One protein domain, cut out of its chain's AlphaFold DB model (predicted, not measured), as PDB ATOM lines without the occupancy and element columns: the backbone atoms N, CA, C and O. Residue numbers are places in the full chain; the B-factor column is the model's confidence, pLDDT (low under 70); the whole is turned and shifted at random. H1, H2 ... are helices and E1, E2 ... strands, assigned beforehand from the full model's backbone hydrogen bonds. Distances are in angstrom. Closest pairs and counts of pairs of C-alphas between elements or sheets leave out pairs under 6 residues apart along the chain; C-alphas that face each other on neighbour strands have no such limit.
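What this domain is: This is residues 169 to 198, 220 to 302 and 310 to 324 of the 326 residues of the protein "ISAzo13 family transposase" of Microcystis aeruginosa Ma_QC_C_20070703_M131 (UniProt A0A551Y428). Helix H2 beside a tiny parallel sheet, E1 and E2, makes one part; H3 and H4, packed steeply, make another, and H1 lies off both. Under half of the 128 printed residues are in named elements, four helices and two strands in the order H1 H2 E1 H3 H4 E2, and of the residues in these elements most are helix. The whole is loose, radius of gyration of the C-alphas 17.4 A, spanning 47 by 35 by 32 A.

How they stand to each other: Look at parallel E1, residues 242 to 244, and E2, residues 321 to 323: N 322 and O 242 are within hydrogen-bond range, 3.0 A. H2, residues 226 to 238, comes closest to E1 at C-alphas 235 and 242, 6.3 A. H3, residues 256 to 269, touches H4, residues 277 to 285, with residues 265 to 269 alone, closest C-alphas 265 and 284, 5.8 A, at a steep tilt of 57 degrees. H1, residues 169 to 185, is apart from these. Every O i to N i+4 pair is within hydrogen-bond range in H1, H2 and H4, 7 of 10 in H3.

Where its parts are: Find C-alpha 169 at (62.653, -3.504, 115.580); H1 runs 24.4 A. E2 ends at (54.788, -15.357, 105.784).

The domain as a whole: Cuts leave gaps of 17.8 A, C-alphas 198 to 220, and 19.8 A, 302 to 310. E1 to H3 is a long link; 33 printed residues have pLDDT under 70, among them residues 248 to 256, of which 256 belongs to H3.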
ATOM      1  N   ARG A 169      64.031  -3.805 115.142       62.47
ATOM      2  CA  ARG A 169      62.653  -3.504 115.580       62.47
ATOM      3  C   ARG A 169      61.994  -2.435 114.712       62.47
ATOM      4  O   ARG A 169      60.837  -2.584 114.331       62.47
ATOM      5  N   GLU A 170      62.720  -1.354 114.452       62.16
ATOM      6  CA  GLU A 170      62.198  -0.190 113.735       62.16
ATOM      7  C   GLU A 170      61.880  -0.530 112.274       62.16
ATOM      8  O   GLU A 170      60.779  -0.241 111.809       62.16
ATOM      9  N   SER A 171      62.778  -1.238 111.582       65.94
ATOM     10  CA  SER A 171      62.573  -1.682 110.197       65.94
ATOM     11  C   SER A 171      61.342  -2.581 110.074       65.94
ATOM     12  O   SER A 171      60.491  -2.366 109.211       65.94
ATOM     13  N   GLN A 172      61.186  -3.545 110.989       68.62
ATOM     14  CA  GLN A 172      60.019  -4.427 111.012       68.62
ATOM     15  C   GLN A 172      58.714  -3.647 111.261       68.62
ATOM     16  O   GLN A 172      57.690  -3.935 110.639       68.62
ATOM     17  N   PHE A 173      58.731  -2.624 112.123       67.44
ATOM     18  CA  PHE A 173      57.572  -1.752 112.338       67.44
ATOM     19  C   PHE A 173      57.202  -0.931 111.111       67.44
ATOM     20  O   PHE A 173      56.018  -0.847 110.767       67.44
ATOM     21  N   GLN A 174      58.196  -0.331 110.462       66.56
ATOM     22  CA  GLN A 174      58.000   0.452 109.248       66.56
ATOM     23  C   GLN A 174      57.419  -0.422 108.139       66.56
ATOM     24  O   GLN A 174      56.373  -0.076 107.590       66.56
ATOM     25  N   TYR A 175      57.984  -1.612 107.927       74.75
ATOM     26  CA  TYR A 175      57.471  -2.590 106.971       74.75
ATOM     27  C   TYR A 175      56.003  -2.954 107.234       74.75
ATOM     28  O   TYR A 175      55.165  -2.909 106.329       74.75
ATOM     29  N   ILE A 176      55.655  -3.288 108.484       76.81
ATOM     30  CA  ILE A 176      54.270  -3.616 108.848       76.81
ATOM     31  C   ILE A 176      53.357  -2.427 108.546       76.81
ATOM     32  O   ILE A 176      52.283  -2.602 107.974       76.81
ATOM     33  N   ASN A 177      53.774  -1.216 108.909       75.00
ATOM     34  CA  ASN A 177      52.980  -0.014 108.691       75.00
ATOM     35  C   ASN A 177      52.765   0.279 107.199       75.00
ATOM     36  O   ASN A 177      51.655   0.627 106.800       75.00
ATOM     37  N   GLU A 178      53.790   0.100 106.368       75.81
ATOM     38  CA  GLU A 178      53.691   0.244 104.914       75.81
ATOM     39  C   GLU A 178      52.726  -0.769 104.305       75.81
ATOM     40  O   GLU A 178      51.838  -0.383 103.545       75.81
ATOM     41  N   LYS A 179      52.816  -2.049 104.689       80.81
ATOM     42  CA  LYS A 179      51.865  -3.070 104.223       80.81
ATOM     43  C   LYS A 179      50.442  -2.775 104.674       80.81
ATOM     44  O   LYS A 179      49.517  -2.935 103.888       80.81
ATOM     45  N   VAL A 180      50.249  -2.292 105.900       78.75
ATOM     46  CA  VAL A 180      48.922  -1.867 106.367       78.75
ATOM     47  C   VAL A 180      48.374  -0.734 105.501       78.75
ATOM     48  O   VAL A 180      47.220  -0.811 105.086       78.75
ATOM     49  N   LYS A 181      49.184   0.287 105.194       76.25
ATOM     50  CA  LYS A 181      48.774   1.403 104.327       76.25
ATOM     51  C   LYS A 181      48.435   0.937 102.912       76.25
ATOM     52  O   LYS A 181      47.419   1.360 102.378       76.25
ATOM     53  N   ASP A 182      49.243   0.052 102.334       85.69
ATOM     54  CA  ASP A 182      49.005  -0.516 101.004       85.69
ATOM     55  C   ASP A 182      47.689  -1.314 100.946       85.69
ATOM     56  O   ASP A 182      46.853  -1.082 100.074       85.69
ATOM     57  N   PHE A 183      47.441  -2.193 101.922       86.44
ATOM     58  CA  PHE A 183      46.175  -2.926 102.008       86.44
ATOM     59  C   PHE A 183      44.985  -1.973 102.171       86.44
ATOM     60  O   PHE A 183      43.988  -2.124 101.471       86.44
ATOM     61  N   GLN A 184      45.100  -0.955 103.030       83.50
ATOM     62  CA  GLN A 184      44.049   0.048 103.217       83.50
ATOM     63  C   GLN A 184      43.787   0.870 101.951       83.50
ATOM     64  O   GLN A 184      42.631   1.096 101.614       83.50
ATOM     65  N   HIS A 185      44.833   1.266 101.222       86.81
ATOM     66  CA  HIS A 185      44.701   1.972  99.945       86.81
ATOM     67  C   HIS A 185      43.985   1.112  98.893       86.81
ATOM     68  O   HIS A 185      43.211   1.617  98.086       86.81
ATOM     69  N   ARG A 186      44.194  -0.209  98.930       91.75
ATOM     70  CA  ARG A 186      43.498  -1.187  98.080       91.75
ATOM     71  C   ARG A 186      42.129  -1.618  98.633       91.75
ATOM     72  O   ARG A 186      41.560  -2.581  98.127       91.75
ATOM     73  N   ASN A 187      41.605  -0.941  99.662       89.56
ATOM     74  CA  ASN A 187      40.363  -1.289 100.370       89.56
ATOM     75  C   ASN A 187      40.320  -2.744 100.884       89.56
ATOM     76  O   ASN A 187      39.251  -3.336 101.025       89.56
ATOM     77  N   GLN A 188      41.481  -3.332 101.176       89.19
ATOM     78  CA  GLN A 188      41.601  -4.677 101.728       89.19
ATOM     79  C   GLN A 188      41.565  -4.649 103.262       89.19
ATOM     80  O   GLN A 188      42.122  -3.740 103.891       89.19
ATOM     81  N   PRO A 189      40.933  -5.652 103.899       88.44
ATOM     82  CA  PRO A 189      40.821  -5.702 105.347       88.44
ATOM     83  C   PRO A 189      42.184  -5.950 106.000       88.44
ATOM     84  O   PRO A 189      42.946  -6.827 105.599       88.44
ATOM     85  N   VAL A 190      42.458  -5.204 107.070       84.38
ATOM     86  CA  VAL A 190      43.616  -5.415 107.944       84.38
ATOM     87  C   VAL A 190      43.105  -5.797 109.324       84.38
ATOM     88  O   VAL A 190      42.473  -4.988 110.009       84.38
ATOM     89  N   VAL A 191      43.406  -7.022 109.751       85.38
ATOM     90  CA  VAL A 191      42.975  -7.553 111.046       85.38
ATOM     91  C   VAL A 191      44.180  -7.675 111.968       85.38
ATOM     92  O   VAL A 191      45.170  -8.327 111.651       85.38
ATOM     93  N   SER A 192      44.089  -7.042 113.134       83.06
ATOM     94  CA  SER A 192      45.010  -7.295 114.240       83.06
ATOM     95  C   SER A 192      44.368  -8.333 115.155       83.06
ATOM     96  O   SER A 192      43.191  -8.196 115.503       83.06
ATOM     97  N   VAL A 193      45.137  -9.350 115.545       82.31
ATOM     98  CA  VAL A 193      44.700 -10.438 116.427       82.31
ATOM     99  C   VAL A 193      45.666 -10.525 117.600       82.31
ATOM    100  O   VAL A 193      46.879 -10.537 117.407       82.31
ATOM    101  N   ASP A 194      45.129 -10.584 118.812       79.50
ATOM    102  CA  ASP A 194      45.898 -10.827 120.029       79.50
ATOM    103  C   ASP A 194      45.088 -11.741 120.945       79.50
ATOM    104  O   ASP A 194      43.869 -11.590 121.061       79.50
ATOM    105  N   THR A 195      45.764 -12.695 121.581       76.06
ATOM    106  CA  THR A 195      45.137 -13.602 122.543       76.06
ATOM    107  C   THR A 195      45.743 -13.370 123.921       76.06
ATOM    108  O   THR A 195      46.950 -13.479 124.130       76.06
ATOM    109  N   LYS A 196      44.893 -13.054 124.900       67.44
ATOM    110  CA  LYS A 196      45.315 -12.860 126.289       67.44
ATOM    111  C   LYS A 196      45.180 -14.186 127.034       67.44
ATOM    112  O   LYS A 196      44.110 -14.511 127.541       67.44
ATOM    113  N   LYS A 197      46.254 -14.975 127.083       61.97
ATOM    114  CA  LYS A 197      46.241 -16.270 127.776       61.97
ATOM    115  C   LYS A 197      46.293 -16.077 129.297       61.97
ATOM    116  O   LYS A 197      47.149 -15.345 129.794       61.97
ATOM    117  N   ARG A 198      45.404 -16.745 130.043       51.78
ATOM    118  CA  ARG A 198      45.614 -17.039 131.470       51.78
ATOM    119  C   ARG A 198      46.217 -18.443 131.561       51.78
ATOM    120  O   ARG A 198      45.556 -19.392 131.173       51.78
ATOM    121  N   VAL A 220      61.663 -26.573 126.756       48.19
ATOM    122  CA  VAL A 220      60.299 -26.044 126.838       48.19
ATOM    123  C   VAL A 220      59.865 -25.454 125.503       48.19
ATOM    124  O   VAL A 220      60.656 -24.853 124.773       48.19
ATOM    125  N   LEU A 221      58.579 -25.583 125.181       50.19
ATOM    126  CA  LEU A 221      58.018 -24.962 123.982       50.19
ATOM    127  C   LEU A 221      57.925 -23.437 124.157       50.19
ATOM    128  O   LEU A 221      57.373 -22.946 125.142       50.19
ATOM    129  N   VAL A 222      58.444 -22.691 123.172       49.28
ATOM    130  CA  VAL A 222      58.466 -21.213 123.162       49.28
ATOM    131  C   VAL A 222      57.263 -20.616 122.412       49.28
ATOM    132  O   VAL A 222      56.840 -19.508 122.723       49.28
ATOM    133  N   HIS A 223      56.672 -21.351 121.459       55.66
ATOM    134  CA  HIS A 223      55.577 -20.867 120.606       55.66
ATOM    135  C   HIS A 223      54.424 -21.870 120.493       55.66
ATOM    136  O   HIS A 223      54.627 -23.085 120.440       55.66
ATOM    137  N   VAL A 224      53.198 -21.350 120.401       61.47
ATOM    138  CA  VAL A 224      51.977 -22.150 120.239       61.47
ATOM    139  C   VAL A 224      51.840 -22.578 118.772       61.47
ATOM    140  O   VAL A 224      51.422 -21.798 117.922       61.47
ATOM    141  N   ARG A 225      52.191 -23.835 118.472       70.19
ATOM    142  CA  ARG A 225      52.148 -24.433 117.119       70.19
ATOM    143  C   ARG A 225      50.748 -24.443 116.484       70.19
ATOM    144  O   ARG A 225      50.629 -24.372 115.265       70.19
ATOM    145  N   LEU A 226      49.707 -24.479 117.318       77.12
ATOM    146  CA  LEU A 226      48.301 -24.567 116.911       77.12
ATOM    147  C   LEU A 226      47.827 -23.368 116.088       77.12
ATOM    148  O   LEU A 226      47.076 -23.538 115.135       77.12
ATOM    149  N   GLY A 227      48.306 -22.161 116.406       78.06
ATOM    150  CA  GLY A 227      47.878 -20.958 115.688       78.06
ATOM    151  C   GLY A 227      48.243 -20.994 114.202       78.06
ATOM    152  O   GLY A 227      47.458 -20.560 113.369       78.06
ATOM    153  N   LYS A 228      49.404 -21.562 113.852       79.06
ATOM    154  CA  LYS A 228      49.847 -21.662 112.453       79.06
ATOM    155  C   LYS A 228      48.996 -22.641 111.646       79.06
ATOM    156  O   LYS A 228      48.660 -22.347 110.503       79.06
ATOM    157  N   THR A 229      48.659 -23.781 112.238       80.81
ATOM    158  CA  THR A 229      47.905 -24.864 111.589       80.81
ATOM    159  C   THR A 229      46.453 -24.473 111.355       80.81
ATOM    160  O   THR A 229      45.945 -24.645 110.254       80.81
ATOM    161  N   GLU A 230      45.787 -23.914 112.365       85.50
ATOM    162  CA  GLU A 230      44.381 -23.517 112.226       85.50
ATOM    163  C   GLU A 230      44.231 -22.299 111.294       85.50
ATOM    164  O   GLU A 230      43.281 -22.233 110.520       85.50
ATOM    165  N   LEU A 231      45.213 -21.387 111.254       86.00
ATOM    166  CA  LEU A 231      45.215 -20.294 110.275       86.00
ATOM    167  C   LEU A 231      45.364 -20.801 108.833       86.00
ATOM    168  O   LEU A 231      44.737 -20.263 107.925       86.00
ATOM    169  N   GLN A 232      46.164 -21.849 108.621       84.94
ATOM    170  CA  GLN A 232      46.289 -22.494 107.314       84.94
ATOM    171  C   GLN A 232      44.976 -23.134 106.872       84.94
ATOM    172  O   GLN A 232      44.598 -22.989 105.713       84.94
ATOM    173  N   LYS A 233      44.272 -23.814 107.780       86.31
ATOM    174  CA  LYS A 233      42.945 -24.353 107.474       86.31
ATOM    175  C   LYS A 233      41.965 -23.249 107.119       86.31
ATOM    176  O   LYS A 233      41.329 -23.355 106.082       86.31
ATOM    177  N   LEU A 234      41.939 -22.160 107.890       88.62
ATOM    178  CA  LEU A 234      41.107 -20.997 107.581       88.62
ATOM    179  C   LEU A 234      41.403 -20.450 106.177       88.62
ATOM    180  O   LEU A 234      40.474 -20.196 105.417       88.62
ATOM    181  N   ALA A 235      42.678 -20.289 105.808       88.69
ATOM    182  CA  ALA A 235      43.060 -19.832 104.468       88.69
ATOM    183  C   ALA A 235      42.566 -20.792 103.372       88.69
ATOM    184  O   ALA A 235      42.038 -20.354 102.354       88.69
ATOM    185  N   THR A 236      42.693 -22.103 103.594       87.62
ATOM    186  CA  THR A 236      42.228 -23.132 102.655       87.62
ATOM    187  C   THR A 236      40.700 -23.158 102.533       87.62
ATOM    188  O   THR A 236      40.186 -23.200 101.423       87.62
ATOM    189  N   GLU A 237      39.976 -23.105 103.652       90.56
ATOM    190  CA  GLU A 237      38.508 -23.160 103.705       90.56
ATOM    191  C   GLU A 237      37.859 -21.901 103.124       90.56
ATOM    192  O   GLU A 237      36.859 -21.981 102.418       90.56
ATOM    193  N   THR A 238      38.438 -20.731 103.398       89.81
ATOM    194  CA  THR A 238      37.926 -19.448 102.891       89.81
ATOM    195  C   THR A 238      38.393 -19.135 101.470       89.81
ATOM    196  O   THR A 238      37.850 -18.231 100.838       89.81
ATOM    197  N   GLY A 239      39.426 -19.828 100.977       88.19
ATOM    198  CA  GLY A 239      40.106 -19.502  99.721       88.19
ATOM    199  C   GLY A 239      40.835 -18.151  99.741       88.19
ATOM    200  O   GLY A 239      41.265 -17.668  98.694       88.19
ATOM    201  N   LEU A 240      40.965 -17.512 100.910       88.25
ATOM    202  CA  LEU A 240      41.617 -16.216 101.044       88.25
ATOM    203  C   LEU A 240      43.133 -16.378 101.091       88.25
ATOM    204  O   LEU A 240      43.676 -17.194 101.836       88.25
ATOM    205  N   LEU A 241      43.825 -15.513 100.355       88.38
ATOM    206  CA  LEU A 241      45.265 -15.361 100.488       88.38
ATOM    207  C   LEU A 241      45.567 -14.489 101.713       88.38
ATOM    208  O   LEU A 241      45.307 -13.283 101.717       88.38
ATOM    209  N   ILE A 242      46.106 -15.104 102.767       88.75
ATOM    210  CA  ILE A 242      46.365 -14.440 104.048       88.75
ATOM    211  C   ILE A 242      47.847 -14.075 104.142       88.75
ATOM    212  O   ILE A 242      48.730 -14.922 104.014       88.75
ATOM    213  N   ARG A 243      48.138 -12.802 104.419       87.12
ATOM    214  CA  ARG A 243      49.490 -12.347 104.759       87.12
ATOM    215  C   ARG A 243      49.610 -12.185 106.268       87.12
ATOM    216  O   ARG A 243      48.812 -11.469 106.873       87.12
ATOM    217  N   VAL A 244      50.617 -12.817 106.864       86.12
ATOM    218  CA  VAL A 244      50.824 -12.799 108.319       86.12
ATOM    219  C   VAL A 244      52.091 -12.038 108.662       86.12
ATOM    220  O   VAL A 244      53.174 -12.371 108.189       86.12
ATOM    221  N   ALA A 245      51.947 -11.048 109.540       81.88
ATOM    222  CA  ALA A 245      53.056 -10.293 110.095       81.88
ATOM    223  C   ALA A 245      53.086 -10.439 111.618       81.88
ATOM    224  O   ALA A 245      52.106 -10.134 112.301       81.88
ATOM    225  N   HIS A 246      54.221 -10.886 112.148       79.62
ATOM    226  CA  HIS A 246      54.464 -10.915 113.584       79.62
ATOM    227  C   HIS A 246      55.088  -9.593 114.029       79.62
ATOM    228  O   HIS A 246      55.958  -9.053 113.350       79.62
ATOM    229  N   LEU A 247      54.633  -9.070 115.168       72.06
ATOM    230  CA  LEU A 247      55.308  -7.954 115.821       72.06
ATOM    231  C   LEU A 247      56.660  -8.422 116.392       72.06
ATOM    232  O   LEU A 247      56.754  -9.575 116.828       72.06
ATOM    233  N   PRO A 248      57.678  -7.544 116.461       69.44
ATOM    234  CA  PRO A 248      58.959  -7.906 117.054       69.44
ATOM    235  C   PRO A 248      58.800  -8.324 118.527       69.44
ATOM    236  O   PRO A 248      57.888  -7.848 119.213       69.44
ATOM    237  N   PRO A 249      59.699  -9.151 119.085       66.25
ATOM    238  CA  PRO A 249      59.655  -9.505 120.503       66.25
ATOM    239  C   PRO A 249      59.757  -8.254 121.385       66.25
ATOM    240  O   PRO A 249      60.505  -7.339 121.053       66.25
ATOM    241  N   GLY A 250      59.030  -8.219 122.511       60.25
ATOM    242  CA  GLY A 250      59.012  -7.095 123.468       60.25
ATOM    243  C   GLY A 250      58.384  -5.812 122.911       60.25
ATOM    244  O   GLY A 250      58.898  -4.716 123.094       60.25
ATOM    245  N   THR A 251      57.295  -5.943 122.155       62.28
ATOM    246  CA  THR A 251      56.610  -4.796 121.540       62.28
ATOM    247  C   THR A 251      55.122  -4.724 121.868       62.28
ATOM    248  O   THR A 251      54.342  -4.072 121.174       62.28
ATOM    249  N   SER A 252      54.730  -5.331 122.985       57.53
ATOM    250  CA  SER A 252      53.377  -5.250 123.550       57.53
ATOM    251  C   SER A 252      52.874  -3.801 123.650       57.53
ATOM    252  O   SER A 252      51.746  -3.518 123.255       57.53
ATOM    253  N   LYS A 253      53.760  -2.852 124.003       53.91
ATOM    254  CA  LYS A 253      53.485  -1.398 124.025       53.91
ATOM    255  C   LYS A 253      53.012  -0.811 122.681       53.91
ATOM    256  O   LYS A 253      52.369   0.233 122.629       53.91
ATOM    257  N   TRP A 254      53.357  -1.445 121.569       60.00
ATOM    258  CA  TRP A 254      53.011  -0.980 120.225       60.00
ATOM    259  C   TRP A 254      51.834  -1.759 119.630       60.00
ATOM    260  O   TRP A 254      51.323  -1.407 118.564       60.00
ATOM    261  N   ASN A 255      51.350  -2.788 120.333       67.31
ATOM    262  CA  ASN A 255      50.161  -3.519 119.940       67.31
ATOM    263  C   ASN A 255      48.918  -2.632 120.115       67.31
ATOM    264  O   ASN A 255      48.509  -2.270 121.223       67.31
ATOM    265  N   LYS A 256      48.271  -2.307 118.991       68.25
ATOM    266  CA  LYS A 256      47.059  -1.479 118.960       68.25
ATOM    267  C   LYS A 256      45.935  -2.071 119.816       68.25
ATOM    268  O   LYS A 256      45.165  -1.301 120.383       68.25
ATOM    269  N   ILE A 257      45.836  -3.397 119.936       72.31
ATOM    270  CA  ILE A 257      44.784  -4.057 120.724       72.31
ATOM    271  C   ILE A 257      44.963  -3.781 122.219       72.31
ATOM    272  O   ILE A 257      43.985  -3.459 122.899       72.31
ATOM    273  N   GLU A 258      46.196  -3.823 122.730       68.50
ATOM    274  CA  GLU A 258      46.454  -3.566 124.151       68.50
ATOM    275  C   GLU A 258      46.059  -2.141 124.550       68.50
ATOM    276  O   GLU A 258      45.388  -1.940 125.566       68.50
ATOM    277  N   HIS A 259      46.401  -1.164 123.709       67.00
ATOM    278  CA  HIS A 259      46.215   0.256 124.008       67.00
ATOM    279  C   HIS A 259      44.874   0.843 123.580       67.00
ATOM    280  O   HIS A 259      44.498   1.891 124.097       67.00
ATOM    281  N   ARG A 260      44.169   0.221 122.628       72.69
ATOM    282  CA  ARG A 260      42.883   0.731 122.119       72.69
ATOM    283  C   ARG A 260      41.681  -0.122 122.505       72.69
ATOM    284  O   ARG A 260      40.561   0.347 122.341       72.69
ATOM    285  N   ARG A 261      41.882  -1.356 122.981       79.06
ATOM    286  CA  ARG A 261      40.789  -2.240 123.422       79.06
ATOM    287  C   ARG A 261      40.953  -2.671 124.876       79.06
ATOM    288  O   ARG A 261      40.105  -2.348 125.702       79.06
ATOM    289  N   PHE A 262      42.034  -3.374 125.216       80.25
ATOM    290  CA  PHE A 262      42.128  -4.034 126.528       80.25
ATOM    291  C   PHE A 262      42.214  -3.080 127.718       80.25
ATOM    292  O   PHE A 262      41.714  -3.419 128.790       80.25
ATOM    293  N   CYS A 263      42.821  -1.905 127.551       75.00
ATOM    294  CA  CYS A 263      42.847  -0.877 128.592       75.00
ATOM    295  C   CYS A 263      41.427  -0.475 129.034       75.00
ATOM    296  O   CYS A 263      41.137  -0.496 130.228       75.00
ATOM    297  N   HIS A 264      40.533  -0.214 128.079       80.88
ATOM    298  CA  HIS A 264      39.155   0.201 128.335       80.88
ATOM    299  C   HIS A 264      38.299  -0.947 128.874       80.88
ATOM    300  O   HIS A 264      37.494  -0.733 129.773       80.88
ATOM    301  N   ILE A 265      38.521  -2.179 128.400       82.31
ATOM    302  CA  ILE A 265      37.843  -3.364 128.949       82.31
ATOM    303  C   ILE A 265      38.212  -3.538 130.429       82.31
ATOM    304  O   ILE A 265      37.335  -3.699 131.274       82.31
ATOM    305  N   ARG A 266      39.507  -3.443 130.773       78.94
ATOM    306  CA  ARG A 266      39.965  -3.510 132.172       78.94
ATOM    307  C   ARG A 266      39.378  -2.403 133.038       78.94
ATOM    308  O   ARG A 266      39.063  -2.654 134.196       78.94
ATOM    309  N   GLU A 267      39.277  -1.195 132.498       76.94
ATOM    310  CA  GLU A 267      38.676  -0.060 133.192       76.94
ATOM    311  C   GLU A 267      37.189  -0.301 133.469       76.94
ATOM    312  O   GLU A 267      36.757  -0.150 134.609       76.94
ATOM    313  N   ASN A 268      36.434  -0.790 132.479       77.38
ATOM    314  CA  ASN A 268      35.016  -1.123 132.637       77.38
ATOM    315  C   ASN A 268      34.775  -2.289 133.617       77.38
ATOM    316  O   ASN A 268      33.740  -2.364 134.276       77.38
ATOM    317  N   TRP A 269      35.736  -3.205 133.741       78.81
ATOM    318  CA  TRP A 269      35.686  -4.316 134.698       78.81
ATOM    319  C   TRP A 269      36.027  -3.899 136.134       78.81
ATOM    320  O   TRP A 269      35.796  -4.662 137.075       78.81
ATOM    321  N   ARG A 270      36.609  -2.712 136.340       70.81
ATOM    322  CA  ARG A 270      37.132  -2.305 137.645       70.81
ATOM    323  C   ARG A 270      36.011  -2.222 138.681       70.81
ATOM    324  O   ARG A 270      35.068  -1.454 138.537       70.81
ATOM    325  N   GLY A 271      36.156  -2.994 139.759       61.72
ATOM    326  CA  GLY A 271      35.192  -3.022 140.862       61.72
ATOM    327  C   GLY A 271      33.908  -3.804 140.565       61.72
ATOM    328  O   GLY A 271      32.990  -3.755 141.376       61.72
ATOM    329  N   ARG A 272      33.835  -4.528 139.438       66.31
ATOM    330  CA  ARG A 272      32.699  -5.389 139.091       66.31
ATOM    331  C   ARG A 272      33.084  -6.867 139.237       66.31
ATOM    332  O   ARG A 272      34.074  -7.288 138.638       66.31
ATOM    333  N   PRO A 273      32.339  -7.668 140.015       67.00
ATOM    334  CA  PRO A 273      32.591  -9.100 140.108       67.00
ATOM    335  C   PRO A 273      32.185  -9.802 138.802       67.00
ATOM    336  O   PRO A 273      31.091  -9.595 138.281       67.00
ATOM    337  N   LEU A 274      33.067 -10.652 138.269       73.12
ATOM    338  CA  LEU A 274      32.815 -11.464 137.071       73.12
ATOM    339  C   LEU A 274      32.201 -12.806 137.484       73.12
ATOM    340  O   LEU A 274      32.883 -13.827 137.509       73.12
ATOM    341  N   ILE A 275      30.932 -12.771 137.895       70.00
ATOM    342  CA  ILE A 275      30.264 -13.891 138.581       70.00
ATOM    343  C   ILE A 275      29.985 -15.066 137.629       70.00
ATOM    344  O   ILE A 275      30.025 -16.219 138.046       70.00
ATOM    345  N   ASN A 276      29.738 -14.798 136.345       78.00
ATOM    346  CA  ASN A 276      29.546 -15.826 135.323       78.00
ATOM    347  C   ASN A 276      30.078 -15.362 133.949       78.00
ATOM    348  O   ASN A 276      30.512 -14.215 133.778       78.00
ATOM    349  N   ARG A 277      30.077 -16.278 132.969       82.19
ATOM    350  CA  ARG A 277      30.595 -16.033 131.610       82.19
ATOM    351  C   ARG A 277      29.803 -14.939 130.885       82.19
ATOM    352  O   ARG A 277      30.407 -14.077 130.254       82.19
ATOM    353  N   GLU A 278      28.482 -14.922 131.041       82.50
ATOM    354  CA  GLU A 278      27.591 -13.924 130.436       82.50
ATOM    355  C   GLU A 278      27.882 -12.507 130.937       82.50
ATOM    356  O   GLU A 278      27.992 -11.579 130.143       82.50
ATOM    357  N   VAL A 279      28.085 -12.332 132.246       77.12
ATOM    358  CA  VAL A 279      28.470 -11.049 132.848       77.12
ATOM    359  C   VAL A 279      29.796 -10.573 132.263       77.12
ATOM    360  O   VAL A 279      29.928  -9.396 131.932       77.12
ATOM    361  N   ALA A 280      30.770 -11.467 132.069       81.31
ATOM    362  CA  ALA A 280      32.032 -11.096 131.435       81.31
ATOM    363  C   ALA A 280      31.832 -10.632 129.981       81.31
ATOM    364  O   ALA A 280      32.353  -9.578 129.608       81.31
ATOM    365  N   VAL A 281      31.045 -11.362 129.182       87.25
ATOM    366  CA  VAL A 281      30.716 -10.997 127.791       87.25
ATOM    367  C   VAL A 281      29.990  -9.653 127.733       87.25
ATOM    368  O   VAL A 281      30.428  -8.756 127.011       87.25
ATOM    369  N   ASN A 282      28.961  -9.470 128.560       84.69
ATOM    370  CA  ASN A 282      28.184  -8.235 128.663       84.69
ATOM    371  C   ASN A 282      29.042  -7.036 129.077       84.69
ATOM    372  O   ASN A 282      28.838  -5.919 128.603       84.69
ATOM    373  N   LEU A 283      30.026  -7.232 129.954       81.94
ATOM    374  CA  LEU A 283      30.946  -6.163 130.330       81.94
ATOM    375  C   LEU A 283      31.932  -5.825 129.208       81.94
ATOM    376  O   LEU A 283      32.296  -4.662 129.043       81.94
ATOM    377  N   ILE A 284      32.372  -6.801 128.416       86.75
ATOM    378  CA  ILE A 284      33.232  -6.513 127.263       86.75
ATOM    379  C   ILE A 284      32.441  -5.756 126.190       86.75
ATOM    380  O   ILE A 284      32.906  -4.708 125.744       86.75
ATOM    381  N   SER A 285      31.255  -6.242 125.806       89.00
ATOM    382  CA  SER A 285      30.444  -5.653 124.729       89.00
ATOM    383  C   SER A 285      29.998  -4.219 125.036       89.00
ATOM    384  O   SER A 285      30.039  -3.357 124.162       89.00
ATOM    385  N   ASN A 286      29.678  -3.919 126.298       88.31
ATOM    386  CA  ASN A 286      29.270  -2.576 126.731       88.31
ATOM    387  C   ASN A 286      30.437  -1.600 126.964       88.31
ATOM    388  O   ASN A 286      30.229  -0.469 127.410       88.31
ATOM    389  N   THR A 287      31.677  -2.007 126.693       86.12
ATOM    390  CA  THR A 287      32.829  -1.111 126.818       86.12
ATOM    391  C   THR A 287      32.824  -0.101 125.665       86.12
ATOM    392  O   THR A 287      33.064  -0.456 124.511       86.12
ATOM    393  N   THR A 288      32.595   1.173 125.987       85.44
ATOM    394  CA  THR A 288      32.566   2.289 125.027       85.44
ATOM    395  C   THR A 288      33.539   3.394 125.435       85.44
ATOM    396  O   THR A 288      33.973   3.476 126.584       85.44
ATOM    397  N   THR A 289      33.927   4.245 124.484       81.88
ATOM    398  CA  THR A 289      34.758   5.431 124.745       81.88
ATOM    399  C   THR A 289      34.130   6.664 124.111       81.88
ATOM    400  O   THR A 289      33.378   6.552 123.145       81.88
ATOM    401  N   SER A 290      34.494   7.859 124.587       75.88
ATOM    402  CA  SER A 290      34.042   9.137 124.007       75.88
ATOM    403  C   SER A 290      34.407   9.309 122.528       75.88
ATOM    404  O   SER A 290      33.782  10.092 121.824       75.88
ATOM    405  N   LYS A 291      35.398   8.553 122.041       77.56
ATOM    406  CA  LYS A 291      35.829   8.526 120.636       77.56
ATOM    407  C   LYS A 291      35.099   7.468 119.796       77.56
ATOM    408  O   LYS A 291      35.503   7.216 118.666       77.56
ATOM    409  N   GLY A 292      34.061   6.830 120.341       83.19
ATOM    410  CA  GLY A 292      33.188   5.917 119.602       83.19
ATOM    411  C   GLY A 292      33.706   4.483 119.463       83.19
ATOM    412  O   GLY A 292      33.357   3.814 118.491       83.19
ATOM    413  N   LEU A 293      34.530   3.984 120.396       85.31
ATOM    414  CA  LEU A 293      34.889   2.561 120.408       85.31
ATOM    415  C   LEU A 293      33.621   1.707 120.552       85.31
ATOM    416  O   LEU A 293      32.884   1.858 121.526       85.31
ATOM    417  N   LYS A 294      33.409   0.793 119.602       85.62
ATOM    418  CA  LYS A 294      32.373  -0.243 119.653       85.62
ATOM    419  C   LYS A 294      33.041  -1.605 119.760       85.62
ATOM    420  O   LYS A 294      33.956  -1.903 118.990       85.62
ATOM    421  N   LEU A 295      32.594  -2.413 120.715       88.19
ATOM    422  CA  LEU A 295      33.099  -3.760 120.935       88.19
ATOM    423  C   LEU A 295      31.961  -4.763 120.788       88.19
ATOM    424  O   LEU A 295      30.871  -4.576 121.315       88.19
ATOM    425  N   GLN A 296      32.243  -5.835 120.059       90.19
ATOM    426  CA  GLN A 296      31.403  -7.020 120.011       90.19
ATOM    427  C   GLN A 296      32.143  -8.129 120.748       90.19
ATOM    428  O   GLN A 296      33.350  -8.306 120.566       90.19
ATOM    429  N   ALA A 297      31.422  -8.831 121.612       90.25
ATOM    430  CA  ALA A 297      31.932  -9.952 122.373       90.25
ATOM    431  C   ALA A 297      30.880 -11.050 122.338       90.25
ATOM    432  O   ALA A 297      29.720 -10.782 122.639       90.25
ATOM    433  N   ASN A 298      31.311 -12.255 121.986       90.38
ATOM    434  CA  ASN A 298      30.476 -13.445 121.941       90.38
ATOM    435  C   ASN A 298      31.137 -14.527 122.792       90.38
ATOM    436  O   ASN A 298      32.368 -14.581 122.881       90.38
ATOM    437  N   LEU A 299      30.316 -15.363 123.421       88.94
ATOM    438  CA  LEU A 299      30.795 -16.559 124.093       88.94
ATOM    439  C   LEU A 299      31.072 -17.634 123.037       88.94
ATOM    440  O   LEU A 299      30.218 -17.904 122.200       88.94
ATOM    441  N   ASP A 300      32.265 -18.216 123.084       87.94
ATOM    442  CA  ASP A 300      32.583 -19.427 122.335       87.94
ATOM    443  C   ASP A 300      32.348 -20.632 123.252       87.94
ATOM    444  O   ASP A 300      33.022 -20.782 124.276       87.94
ATOM    445  N   GLU A 301      31.339 -21.435 122.918       87.44
ATOM    446  CA  GLU A 301      30.944 -22.638 123.658       87.44
ATOM    447  C   GLU A 301      31.540 -23.917 123.060       87.44
ATOM    448  O   GLU A 301      31.283 -25.006 123.569       87.44
ATOM    449  N   ALA A 302      32.346 -23.804 121.999       87.12
ATOM    450  CA  ALA A 302      32.991 -24.959 121.405       87.12
ATOM    451  C   ALA A 302      33.954 -25.632 122.396       87.12
ATOM    452  O   ALA A 302      34.710 -24.988 123.132       87.12
ATOM    453  N   ILE A 310      51.049 -31.427 117.456       76.12
ATOM    454  CA  ILE A 310      51.093 -30.982 116.061       76.12
ATOM    455  C   ILE A 310      52.448 -31.369 115.502       76.12
ATOM    456  O   ILE A 310      53.479 -31.000 116.079       76.12
ATOM    457  N   SER A 311      52.423 -32.137 114.416       75.56
ATOM    458  CA  SER A 311      53.634 -32.612 113.763       75.56
ATOM    459  C   SER A 311      54.304 -31.485 112.972       75.56
ATOM    460  O   SER A 311      53.667 -30.499 112.598       75.56
ATOM    461  N   ASP A 312      55.598 -31.624 112.686       73.38
ATOM    462  CA  ASP A 312      56.324 -30.626 111.890       73.38
ATOM    463  C   ASP A 312      55.854 -30.588 110.423       73.38
ATOM    464  O   ASP A 312      55.990 -29.561 109.759       73.38
ATOM    465  N   LYS A 313      55.247 -31.678 109.923       70.06
ATOM    466  CA  LYS A 313      54.626 -31.721 108.588       70.06
ATOM    467  C   LYS A 313      53.419 -30.787 108.501       70.06
ATOM    468  O   LYS A 313      53.279 -30.083 107.507       70.06
ATOM    469  N   ASP A 314      52.621 -30.725 109.565       69.81
ATOM    470  CA  ASP A 314      51.429 -29.872 109.640       69.81
ATOM    471  C   ASP A 314      51.783 -28.386 109.812       69.81
ATOM    472  O   ASP A 314      50.941 -27.509 109.638       69.81
ATOM    473  N   LEU A 315      53.034 -28.082 110.171       68.12
ATOM    474  CA  LEU A 315      53.492 -26.721 110.438       68.12
ATOM    475  C   LEU A 315      53.846 -25.924 109.175       68.12
ATOM    476  O   LEU A 315      54.080 -24.716 109.273       68.12
ATOM    477  N   LYS A 316      53.937 -26.586 108.015       67.25
ATOM    478  CA  LYS A 316      54.292 -25.941 106.751       67.25
ATOM    479  C   LYS A 316      53.088 -25.194 106.184       67.25
ATOM    480  O   LYS A 316      52.088 -25.803 105.815       67.25
ATOM    481  N   TRP A 317      53.216 -23.875 106.087       74.25
ATOM    482  CA  TRP A 317      52.294 -23.060 105.307       74.25
ATOM    483  C   TRP A 317      52.473 -23.333 103.815       74.25
ATOM    484  O   TRP A 317      53.599 -23.494 103.339       74.25
ATOM    485  N   ASN A 318      51.360 -23.424 103.094       72.75
ATOM    486  CA  ASN A 318      51.356 -23.538 101.638       72.75
ATOM    487  C   ASN A 318      51.264 -22.139 100.994       72.75
ATOM    488  O   ASN A 318      51.344 -21.122 101.680       72.75
ATOM    489  N   SER A 319      51.076 -22.076  99.674       70.75
ATOM    490  CA  SER A 319      50.986 -20.815  98.922       70.75
ATOM    491  C   SER A 319      49.834 -19.890  99.345       70.75
ATOM    492  O   SER A 319      49.867 -18.707  99.011       70.75
ATOM    493  N   SER A 320      48.840 -20.389 100.087       72.19
ATOM    494  CA  SER A 320      47.704 -19.597 100.572       72.19
ATOM    495  C   SER A 320      48.061 -18.695 101.755       72.19
ATOM    496  O   SER A 320      47.341 -17.729 102.018       72.19
ATOM    497  N   ILE A 321      49.167 -18.970 102.461       75.81
ATOM    498  CA  ILE A 321      49.702 -18.070 103.484       75.81
ATOM    499  C   ILE A 321      51.069 -17.555 103.054       75.81
ATOM    500  O   ILE A 321      52.020 -18.313 102.889       75.81
ATOM    501  N   LEU A 322      51.182 -16.232 102.953       72.88
ATOM    502  CA  LEU A 322      52.455 -15.563 102.727       72.88
ATOM    503  C   LEU A 322      53.040 -15.131 104.082       72.88
ATOM    504  O   LEU A 322      52.556 -14.139 104.649       72.88
ATOM    505  N   PRO A 323      54.046 -15.848 104.630       65.44
ATOM    506  CA  PRO A 323      54.788 -15.357 105.784       65.44
ATOM    507  C   PRO A 323      55.520 -14.064 105.418       65.44
ATOM    508  O   PRO A 323      55.891 -13.845 104.260       65.44
ATOM    509  N   ASN A 324      55.758 -13.206 106.408       59.19
ATOM    510  CA  ASN A 324      56.819 -12.219 106.262       59.19
ATOM    511  C   ASN A 324      58.138 -12.975 106.085       59.19
ATOM    512  O   ASN A 324      58.463 -13.842 106.890       59.19
TER     513      ASN A 324